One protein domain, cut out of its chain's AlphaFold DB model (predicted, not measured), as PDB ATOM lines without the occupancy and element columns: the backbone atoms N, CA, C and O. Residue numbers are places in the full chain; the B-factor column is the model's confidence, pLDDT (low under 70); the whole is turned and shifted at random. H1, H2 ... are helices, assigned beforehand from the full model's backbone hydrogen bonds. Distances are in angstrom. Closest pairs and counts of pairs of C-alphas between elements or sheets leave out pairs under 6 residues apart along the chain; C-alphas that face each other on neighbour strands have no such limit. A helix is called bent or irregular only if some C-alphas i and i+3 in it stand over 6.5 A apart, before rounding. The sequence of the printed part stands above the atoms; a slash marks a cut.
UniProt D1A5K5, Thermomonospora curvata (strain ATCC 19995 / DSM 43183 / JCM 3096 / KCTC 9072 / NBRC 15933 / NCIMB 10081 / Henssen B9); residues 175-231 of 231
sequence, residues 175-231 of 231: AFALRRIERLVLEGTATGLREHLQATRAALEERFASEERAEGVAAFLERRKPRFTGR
ATOM      1  N   ALA A 175      -8.283  34.059 -43.657       78.31
ATOM      2  CA  ALA A 175      -7.484  33.000 -43.053       78.31
ATOM      3  C   ALA A 175      -6.144  33.542 -42.528       78.31
ATOM      4  O   ALA A 175      -5.653  33.074 -41.500       78.31
ATOM      5  N   PHE A 176      -5.572  34.558 -43.188       76.69
ATOM      6  CA  PHE A 176      -4.391  35.264 -42.694       76.69
ATOM      7  C   PHE A 176      -4.665  35.938 -41.341       76.69
ATOM      8  O   PHE A 176      -3.944  35.696 -40.369       76.69
ATOM      9  N   ALA A 177      -5.742  36.726 -41.250       77.06
ATOM     10  CA  ALA A 177      -6.088  37.452 -40.033       77.06
ATOM     11  C   ALA A 177      -6.404  36.501 -38.872       77.06
ATOM     12  O   ALA A 177      -5.910  36.715 -37.766       77.06
ATOM     13  N   LEU A 178      -7.174  35.437 -39.122       80.25
ATOM     14  CA  LEU A 178      -7.516  34.452 -38.094       80.25
ATOM     15  C   LEU A 178      -6.273  33.767 -37.521       80.25
ATOM     16  O   LEU A 178      -6.107  33.753 -36.304       80.25
ATOM     17  N   ARG A 179      -5.351  33.296 -38.374       78.31
ATOM     18  CA  ARG A 179      -4.094  32.675 -37.919       78.31
ATOM     19  C   ARG A 179      -3.260  33.627 -37.066       78.31
ATOM     20  O   ARG A 179      -2.625  33.202 -36.101       78.31
ATOM     21  N   ARG A 180      -3.230  34.915 -37.423       78.69
ATOM     22  CA  ARG A 180      -2.459  35.913 -36.677       78.69
ATOM     23  C   ARG A 180      -3.088  36.213 -35.319       78.69
ATOM     24  O   ARG A 180      -2.355  36.264 -34.334       78.69
ATOM     25  N   ILE A 181      -4.412  36.377 -35.271       78.25
ATOM     26  CA  ILE A 181      -5.171  36.610 -34.033       78.25
ATOM     27  C   ILE A 181      -5.020  35.418 -33.088       78.25
ATOM     28  O   ILE A 181      -4.651  35.605 -31.935       78.25
ATOM     29  N   GLU A 182      -5.237  34.201 -33.584       76.88
ATOM     30  CA  GLU A 182      -5.106  32.971 -32.801       76.88
ATOM     31  C   GLU A 182      -3.713  32.858 -32.173       76.88
ATOM     32  O   GLU A 182      -3.579  32.672 -30.965       76.88
ATOM     33  N   ARG A 183      -2.665  33.077 -32.975       77.19
ATOM     34  CA  ARG A 183      -1.284  33.071 -32.491       77.19
ATOM     35  C   ARG A 183      -1.047  34.107 -31.393       77.19
ATOM     36  O   ARG A 183      -0.445  33.771 -30.380       77.19
ATOM     37  N   LEU A 184      -1.516  35.344 -31.582       78.56
ATOM     38  CA  LEU A 184      -1.370  36.401 -30.578       78.56
ATOM     39  C   LEU A 184      -2.052  36.035 -29.263       78.56
ATOM     40  O   LEU A 184      -1.470  36.258 -28.207       78.56
ATOM     41  N   VAL A 185      -3.267  35.486 -29.327       76.81
ATOM     42  CA  VAL A 185      -4.021  35.077 -28.137       76.81
ATOM     43  C   VAL A 185      -3.271  33.973 -27.396       76.81
ATOM     44  O   VAL A 185      -3.030  34.107 -26.199       76.81
ATOM     45  N   LEU A 186      -2.832  32.925 -28.100       75.12
ATOM     46  CA  LEU A 186      -2.126  31.797 -27.491       75.12
ATOM     47  C   LEU A 186      -0.774  32.213 -26.892       75.12
ATOM     48  O   LEU A 186      -0.497  31.899 -25.738       75.12
ATOM     49  N   GLU A 187       0.046  32.975 -27.621       75.81
ATOM     50  CA  GLU A 187       1.338  33.478 -27.119       75.81
ATOM     51  C   GLU A 187       1.153  34.507 -25.986       75.81
ATOM     52  O   GLU A 187       1.958  34.578 -25.055       75.81
ATOM     53  N   GLY A 188       0.060  35.275 -26.023       74.19
ATOM     54  CA  GLY A 188      -0.316  36.244 -24.994       74.19
ATOM     55  C   GLY A 188      -0.556  35.627 -23.621       74.19
ATOM     56  O   GLY A 188      -0.233  36.247 -22.615       74.19
ATOM     57  N   THR A 189      -1.048  34.386 -23.560       74.06
ATOM     58  CA  THR A 189      -1.254  33.686 -22.278       74.06
ATOM     59  C   THR A 189       0.042  33.328 -21.547       74.06
ATOM     60  O   THR A 189       0.009  33.055 -20.350       74.06
ATOM     61  N   ALA A 190       1.179  33.339 -22.246       74.81
ATOM     62  CA  ALA A 190       2.482  32.955 -21.708       74.81
ATOM     63  C   ALA A 190       3.443  34.143 -21.512       74.81
ATOM     64  O   ALA A 190       4.559  33.945 -21.036       74.81
ATOM     65  N   THR A 191       3.043  35.360 -21.896       75.56
ATOM     66  CA  THR A 191       3.919  36.543 -21.952       75.56
ATOM     67  C   THR A 191       3.393  37.690 -21.092       75.56
ATOM     68  O   THR A 191       2.235  37.707 -20.672       75.56
ATOM     69  N   GLY A 192       4.255  38.665 -20.791       81.19
ATOM     70  CA  GLY A 192       3.838  39.859 -20.058       81.19
ATOM     71  C   GLY A 192       2.992  40.803 -20.922       81.19
ATOM     72  O   GLY A 192       3.166  40.880 -22.138       81.19
ATOM     73  N   LEU A 193       2.130  41.614 -20.291       82.69
ATOM     74  CA  LEU A 193       1.246  42.566 -20.989       82.69
ATOM     75  C   LEU A 193       1.990  43.452 -22.004       82.69
ATOM     76  O   LEU A 193       1.512  43.671 -23.114       82.69
ATOM     77  N   ARG A 194       3.172  43.962 -21.636       84.69
ATOM     78  CA  ARG A 194       3.974  44.834 -22.509       84.69
ATOM     79  C   ARG A 194       4.419  44.117 -23.787       84.69
ATOM     80  O   ARG A 194       4.307  44.695 -24.864       84.69
ATOM     81  N   GLU A 195       4.911  42.889 -23.667       83.62
ATOM     82  CA  GLU A 195       5.367  42.078 -24.803       83.62
ATOM     83  C   GLU A 195       4.189  41.715 -25.707       83.62
ATOM     84  O   GLU A 195       4.265  41.873 -26.926       83.62
ATOM     85  N   HIS A 196       3.058  41.336 -25.109       82.56
ATOM     86  CA  HIS A 196       1.837  41.044 -25.848       82.56
ATOM     87  C   HIS A 196       1.324  42.261 -26.640       82.56
ATOM     88  O   HIS A 196       0.958  42.132 -27.811       82.56
ATOM     89  N   LEU A 197       1.354  43.466 -26.057       85.75
ATOM     90  CA  LEU A 197       0.976  44.703 -26.755       85.75
ATOM     91  C   LEU A 197       1.926  45.032 -27.917       85.75
ATOM     92  O   LEU A 197       1.470  45.455 -28.981       85.75
ATOM     93  N   GLN A 198       3.232  44.811 -27.749       87.25
ATOM     94  CA  GLN A 198       4.214  44.990 -28.825       87.25
ATOM     95  C   GLN A 198       3.977  44.003 -29.974       87.25
ATOM     96  O   GLN A 198       3.919  44.414 -31.135       87.25
ATOM     97  N   ALA A 199       3.768  42.721 -29.660       82.94
ATOM     98  CA  ALA A 199       3.451  41.697 -30.651       82.94
ATOM     99  C   ALA A 199       2.135  41.999 -31.388       82.94
ATOM    100  O   ALA A 199       2.055  41.843 -32.608       82.94
ATOM    101  N   THR A 200       1.125  42.487 -30.660       84.88
ATOM    102  CA  THR A 200      -0.172  42.897 -31.217       84.88
ATOM    103  C   THR A 200      -0.019  44.062 -32.186       84.88
ATOM    104  O   THR A 200      -0.589  44.033 -33.275       84.88
ATOM    105  N   ARG A 201       0.786  45.072 -31.837       86.44
ATOM    106  CA  ARG A 201       1.062  46.203 -32.728       86.44
ATOM    107  C   ARG A 201       1.717  45.749 -34.034       86.44
ATOM    108  O   ARG A 201       1.220  46.099 -35.099       86.44
ATOM    109  N   ALA A 202       2.771  44.938 -33.954       86.00
ATOM    110  CA  ALA A 202       3.460  44.430 -35.142       86.00
ATOM    111  C   ALA A 202       2.518  43.610 -36.045       86.00
ATOM    112  O   ALA A 202       2.519  43.758 -37.264       86.00
ATOM    113  N   ALA A 203       1.660  42.781 -35.447       82.44
ATOM    114  CA  ALA A 203       0.651  42.015 -36.171       82.44
ATOM    115  C   ALA A 203      -0.410  42.888 -36.862       82.44
ATOM    116  O   ALA A 203      -0.889  42.545 -37.942       82.44
ATOM    117  N   LEU A 204      -0.811  43.994 -36.227       80.06
ATOM    118  CA  LEU A 204      -1.741  44.950 -36.819       80.06
ATOM    119  C   LEU A 204      -1.109  45.643 -38.025       80.06
ATOM    120  O   LEU A 204      -1.756  45.715 -39.064       80.06
ATOM    121  N   GLU A 205       0.137  46.102 -37.908       83.00
ATOM    122  CA  GLU A 205       0.884  46.738 -39.004       83.00
ATOM    123  C   GLU A 205       0.994  45.800 -40.222       83.00
ATOM    124  O   GLU A 205       0.665  46.199 -41.337       83.00
ATOM    125  N   GLU A 206       1.327  44.526 -39.997       79.75
ATOM    126  CA  GLU A 206       1.365  43.482 -41.032       79.75
ATOM    127  C   GLU A 206      -0.007  43.276 -41.702       79.75
ATOM    128  O   GLU A 206      -0.120  43.233 -42.926       79.75
ATOM    129  N   ARG A 207      -1.083  43.219 -40.906       75.81
ATOM    130  CA  ARG A 207      -2.457  43.081 -41.413       75.81
ATOM    131  C   ARG A 207      -2.917  44.304 -42.204       75.81
ATOM    132  O   ARG A 207      -3.669  44.150 -43.160       75.81
ATOM    133  N   PHE A 208      -2.529  45.515 -41.808       74.12
ATOM    134  CA  PHE A 208      -2.885  46.724 -42.555       74.12
ATOM    135  C   PHE A 208      -2.252  46.753 -43.948       74.12
ATOM    136  O   PHE A 208      -2.839  47.347 -44.849       74.12
ATOM    137  N   ALA A 209      -1.112  46.083 -44.126       76.94
ATOM    138  CA  ALA A 209      -0.422  45.968 -45.403       76.94
ATOM    139  C   ALA A 209      -0.918  44.806 -46.292       76.94
ATOM    140  O   ALA A 209      -0.438  44.681 -47.416       76.94
ATOM    141  N   SER A 210      -1.847  43.955 -45.829       78.69
ATOM    142  CA  SER A 210      -2.240  42.746 -46.569       78.69
ATOM    143  C   SER A 210      -3.296  42.990 -47.655       78.69
ATOM    144  O   SER A 210      -4.188  43.834 -47.523       78.69
ATOM    145  N   GLU A 211      -3.247  42.183 -48.719       81.00
ATOM    146  CA  GLU A 211      -4.232  42.207 -49.810       81.00
ATOM    147  C   GLU A 211      -5.641  41.851 -49.304       81.00
ATOM    148  O   GLU A 211      -6.630  42.469 -49.706       81.00
ATOM    149  N   GLU A 212      -5.748  40.930 -48.337       80.69
ATOM    150  CA  GLU A 212      -7.032  40.579 -47.714       80.69
ATOM    151  C   GLU A 212      -7.667  41.749 -46.960       80.69
ATOM    152  O   GLU A 212      -8.896  41.842 -46.881       80.69
ATOM    153  N   ARG A 213      -6.869  42.678 -46.414       82.50
ATOM    154  CA  ARG A 213      -7.420  43.883 -45.791       82.50
ATOM    155  C   ARG A 213      -8.044  44.795 -46.839       82.50
ATOM    156  O   ARG A 213      -9.157  45.268 -46.603       82.50
ATOM    157  N   ALA A 214      -7.361  45.023 -47.960       84.56
ATOM    158  CA  ALA A 214      -7.880  45.840 -49.054       84.56
ATOM    159  C   ALA A 214      -9.188  45.256 -49.611       84.56
ATOM    160  O   ALA A 214     -10.187  45.968 -49.701       84.56
ATOM    161  N   GLU A 215      -9.224  43.947 -49.865       88.75
ATOM    162  CA  GLU A 215     -10.426  43.238 -50.315       88.75
ATOM    163  C   GLU A 215     -11.560  43.296 -49.280       88.75
ATOM    164  O   GLU A 215     -12.709  43.557 -49.629       88.75
ATOM    165  N   GLY A 216     -11.254  43.115 -47.993       85.38
ATOM    166  CA  GLY A 216     -12.249  43.230 -46.927       85.38
ATOM    167  C   GLY A 216     -12.865  44.632 -46.834       85.38
ATOM    168  O   GLY A 216     -14.065  44.757 -46.590       85.38
ATOM    169  N   VAL A 217     -12.068  45.690 -47.048       86.81
ATOM    170  CA  VAL A 217     -12.573  47.073 -47.137       86.81
ATOM    171  C   VAL A 217     -13.433  47.255 -48.381       86.81
ATOM    172  O   VAL A 217     -14.553  47.750 -48.264       86.81
ATOM    173  N   ALA A 218     -12.935  46.850 -49.552       89.25
ATOM    174  CA  ALA A 218     -13.640  46.997 -50.821       89.25
ATOM    175  C   ALA A 218     -14.997  46.283 -50.788       89.25
ATOM    176  O   ALA A 218     -16.028  46.898 -51.040       89.25
ATOM    177  N   ALA A 219     -15.022  45.021 -50.355       90.19
ATOM    178  CA  ALA A 219     -16.242  44.235 -50.237       90.19
ATOM    179  C   ALA A 219     -17.272  44.869 -49.288       90.19
ATOM    180  O   ALA A 219     -18.468  44.863 -49.586       90.19
ATOM    181  N   PHE A 220     -16.815  45.453 -48.173       88.88
ATOM    182  CA  PHE A 220     -17.682  46.167 -47.236       88.88
ATOM    183  C   PHE A 220     -18.286  47.433 -47.860       88.88
ATOM    184  O   PHE A 220     -19.499  47.633 -47.779       88.88
ATOM    185  N   LEU A 221     -17.463  48.263 -48.512       91.19
ATOM    186  CA  LEU A 221     -17.915  49.488 -49.184       91.19
ATOM    187  C   LEU A 221     -18.879  49.181 -50.342       91.19
ATOM    188  O   LEU A 221     -19.881  49.871 -50.513       91.19
ATOM    189  N   GLU A 222     -18.613  48.110 -51.087       94.81
ATOM    190  CA  GLU A 222     -19.409  47.647 -52.230       94.81
ATOM    191  C   GLU A 222     -20.611  46.769 -51.830       94.81
ATOM    192  O   GLU A 222     -21.370  46.333 -52.695       94.81
ATOM    193  N   ARG A 223     -20.808  46.494 -50.529       91.56
ATOM    194  CA  ARG A 223     -21.876  45.623 -49.991       91.56
ATOM    195  C   ARG A 223     -21.937  44.235 -50.647       91.56
ATOM    196  O   ARG A 223     -23.017  43.677 -50.850       91.56
ATOM    197  N   ARG A 224     -20.777  43.652 -50.946       93.69
ATOM    198  CA  ARG A 224     -20.641  42.292 -51.493       93.69
ATOM    199  C   ARG A 224     -19.904  41.374 -50.521       93.69
ATOM    200  O   ARG A 224     -19.280  41.824 -49.565       93.69
ATOM    201  N   LYS A 225     -19.948  40.062 -50.774       85.06
ATOM    202  CA  LYS A 225     -19.131  39.104 -50.014       85.06
ATOM    203  C   LYS A 225     -17.643  39.267 -50.381       85.06
ATOM    204  O   LYS A 225     -17.347  39.370 -51.579       85.06
ATOM    205  N   PRO A 226     -16.728  39.287 -49.395       87.31
ATOM    206  CA  PRO A 226     -15.295  39.340 -49.657       87.31
ATOM    207  C   PRO A 226     -14.781  38.026 -50.255       87.31
ATOM    208  O   PRO A 226     -15.319  36.950 -49.986       87.31
ATOM    209  N   ARG A 227     -13.727  38.123 -51.065       87.44
ATOM    210  CA  ARG A 227     -13.009  37.016 -51.705       87.44
ATOM    211  C   ARG A 227     -11.589  36.936 -51.152       87.44
ATOM    212  O   ARG A 227     -10.640  37.425 -51.752       87.44
ATOM    213  N   PHE A 228     -11.468  36.321 -49.986       82.75
ATOM    214  CA  PHE A 228     -10.195  36.104 -49.308       82.75
ATOM    215  C   PHE A 228      -9.369  35.019 -50.016       82.75
ATOM    216  O   PHE A 228      -9.883  33.947 -50.325       82.75
ATOM    217  N   THR A 229      -8.101  35.314 -50.314       73.69
ATOM    218  CA  THR A 229      -7.175  34.433 -51.054       73.69
ATOM    219  C   THR A 229      -6.194  33.696 -50.137       73.69
ATOM    220  O   THR A 229      -5.386  32.897 -50.610       73.69
ATOM    221  N   GLY A 230      -6.249  33.960 -48.828       64.56
ATOM    222  CA  GLY A 230      -5.403  33.377 -47.793       64.56
ATOM    223  C   GLY A 230      -3.973  33.925 -47.728       64.56
ATOM    224  O   GLY A 230      -3.189  33.376 -46.940       64.56
ATOM    225  N   ARG A 231      -3.653  34.951 -48.532       58.78
ATOM    226  CA  ARG A 231      -2.323  35.559 -48.709       58.78
ATOM    227  C   ARG A 231      -2.215  36.952 -48.102       58.78
ATOM    228  O   ARG A 231      -3.141  37.764 -48.295       58.78
TER     229      ARG A 231
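What this domain is: This is residues 175 to 231 of the 231 residues of a protein of Thermomonospora curvata (strain ATCC 19995 / DSM 43183 / JCM 3096 / KCTC 9072 / NBRC 15933 / NCIMB 10081 / Henssen B9) (UniProt D1A5K5). The longest helix, H2, lies side by side with H1 in a helical hairpin, and the shorter helix H3 turns off at a wide angle beyond the end of H2, making a corner with it. After H3, residues 222 to 231 form a tail that turns round and folds back toward the beginning of H1, while residues 189 to 194 stick out at the opposite end. The printed part has 57 residues with three named helices, in the order H1, H2, H3, and no named strand; its class is all helix. The whole is loose, with a radius of gyration of the C-alphas of 13.4 A, and its outline is a rod spanning 40 by 17 by 15 A.

Where its parts are: H2 has residues 193 to 208 and measures 22.3 A from first to last C-alpha, beginning at C-alpha 193 at (1.246, 42.566, -20.989). H1 comes before it, residues 175 to 188, 19.7 A long, with C-alpha 175 at (-7.484, 33.000, -43.053). H3 follows H2, with residues 211 to 221, and is 15.5 A long, ending at C-alpha 221 at (-17.915, 49.488, -49.184). No helix is bent or irregular.

How they stand to each other: H2 touches H1, with 7 pairs of C-alphas within 8 A; the closest are those of Gly 188 and His 196, 5.3 A apart. The two run opposite ways at a shallow tilt of 8 degrees, and their centres are 10.7 A apart. They form a helical hairpin. H3 is close to H2 but not clearly touching it; the closest C-alphas, those of Arg 207 and Arg 213, are 6.7 A apart. The lines of H2 and H3 are only just about perpendicular, at 73 degrees. H3 is also close to H1 but not clearly touching it; the closest C-alphas, those of Phe 176 and Glu 212, are 7.8 A apart. H1 and H3 run opposite ways at a steep tilt of 69 degrees, only just short of about perpendicular. In H1, H2 and H3, every O i to N i+4 pair is within hydrogen-bond range.

The domain as a whole: The two C-alphas farthest apart are those of Gly 192 and Glu 222, 40.4 A. The first and last printed C-alphas, those of Ala 175 and Arg 231, are 8.1 A apart. The printed part has no cut, and Arg 231 is the chain's last residue. The links from H1 to H2, with 4 residues between them, and from H2 to H3, with 2, are both tight. Residues 189 to 194, of which 193 to 194 belong to H2, stand free. The mean pLDDT of the printed part is 81.3; residues 230 to 231 are under 70.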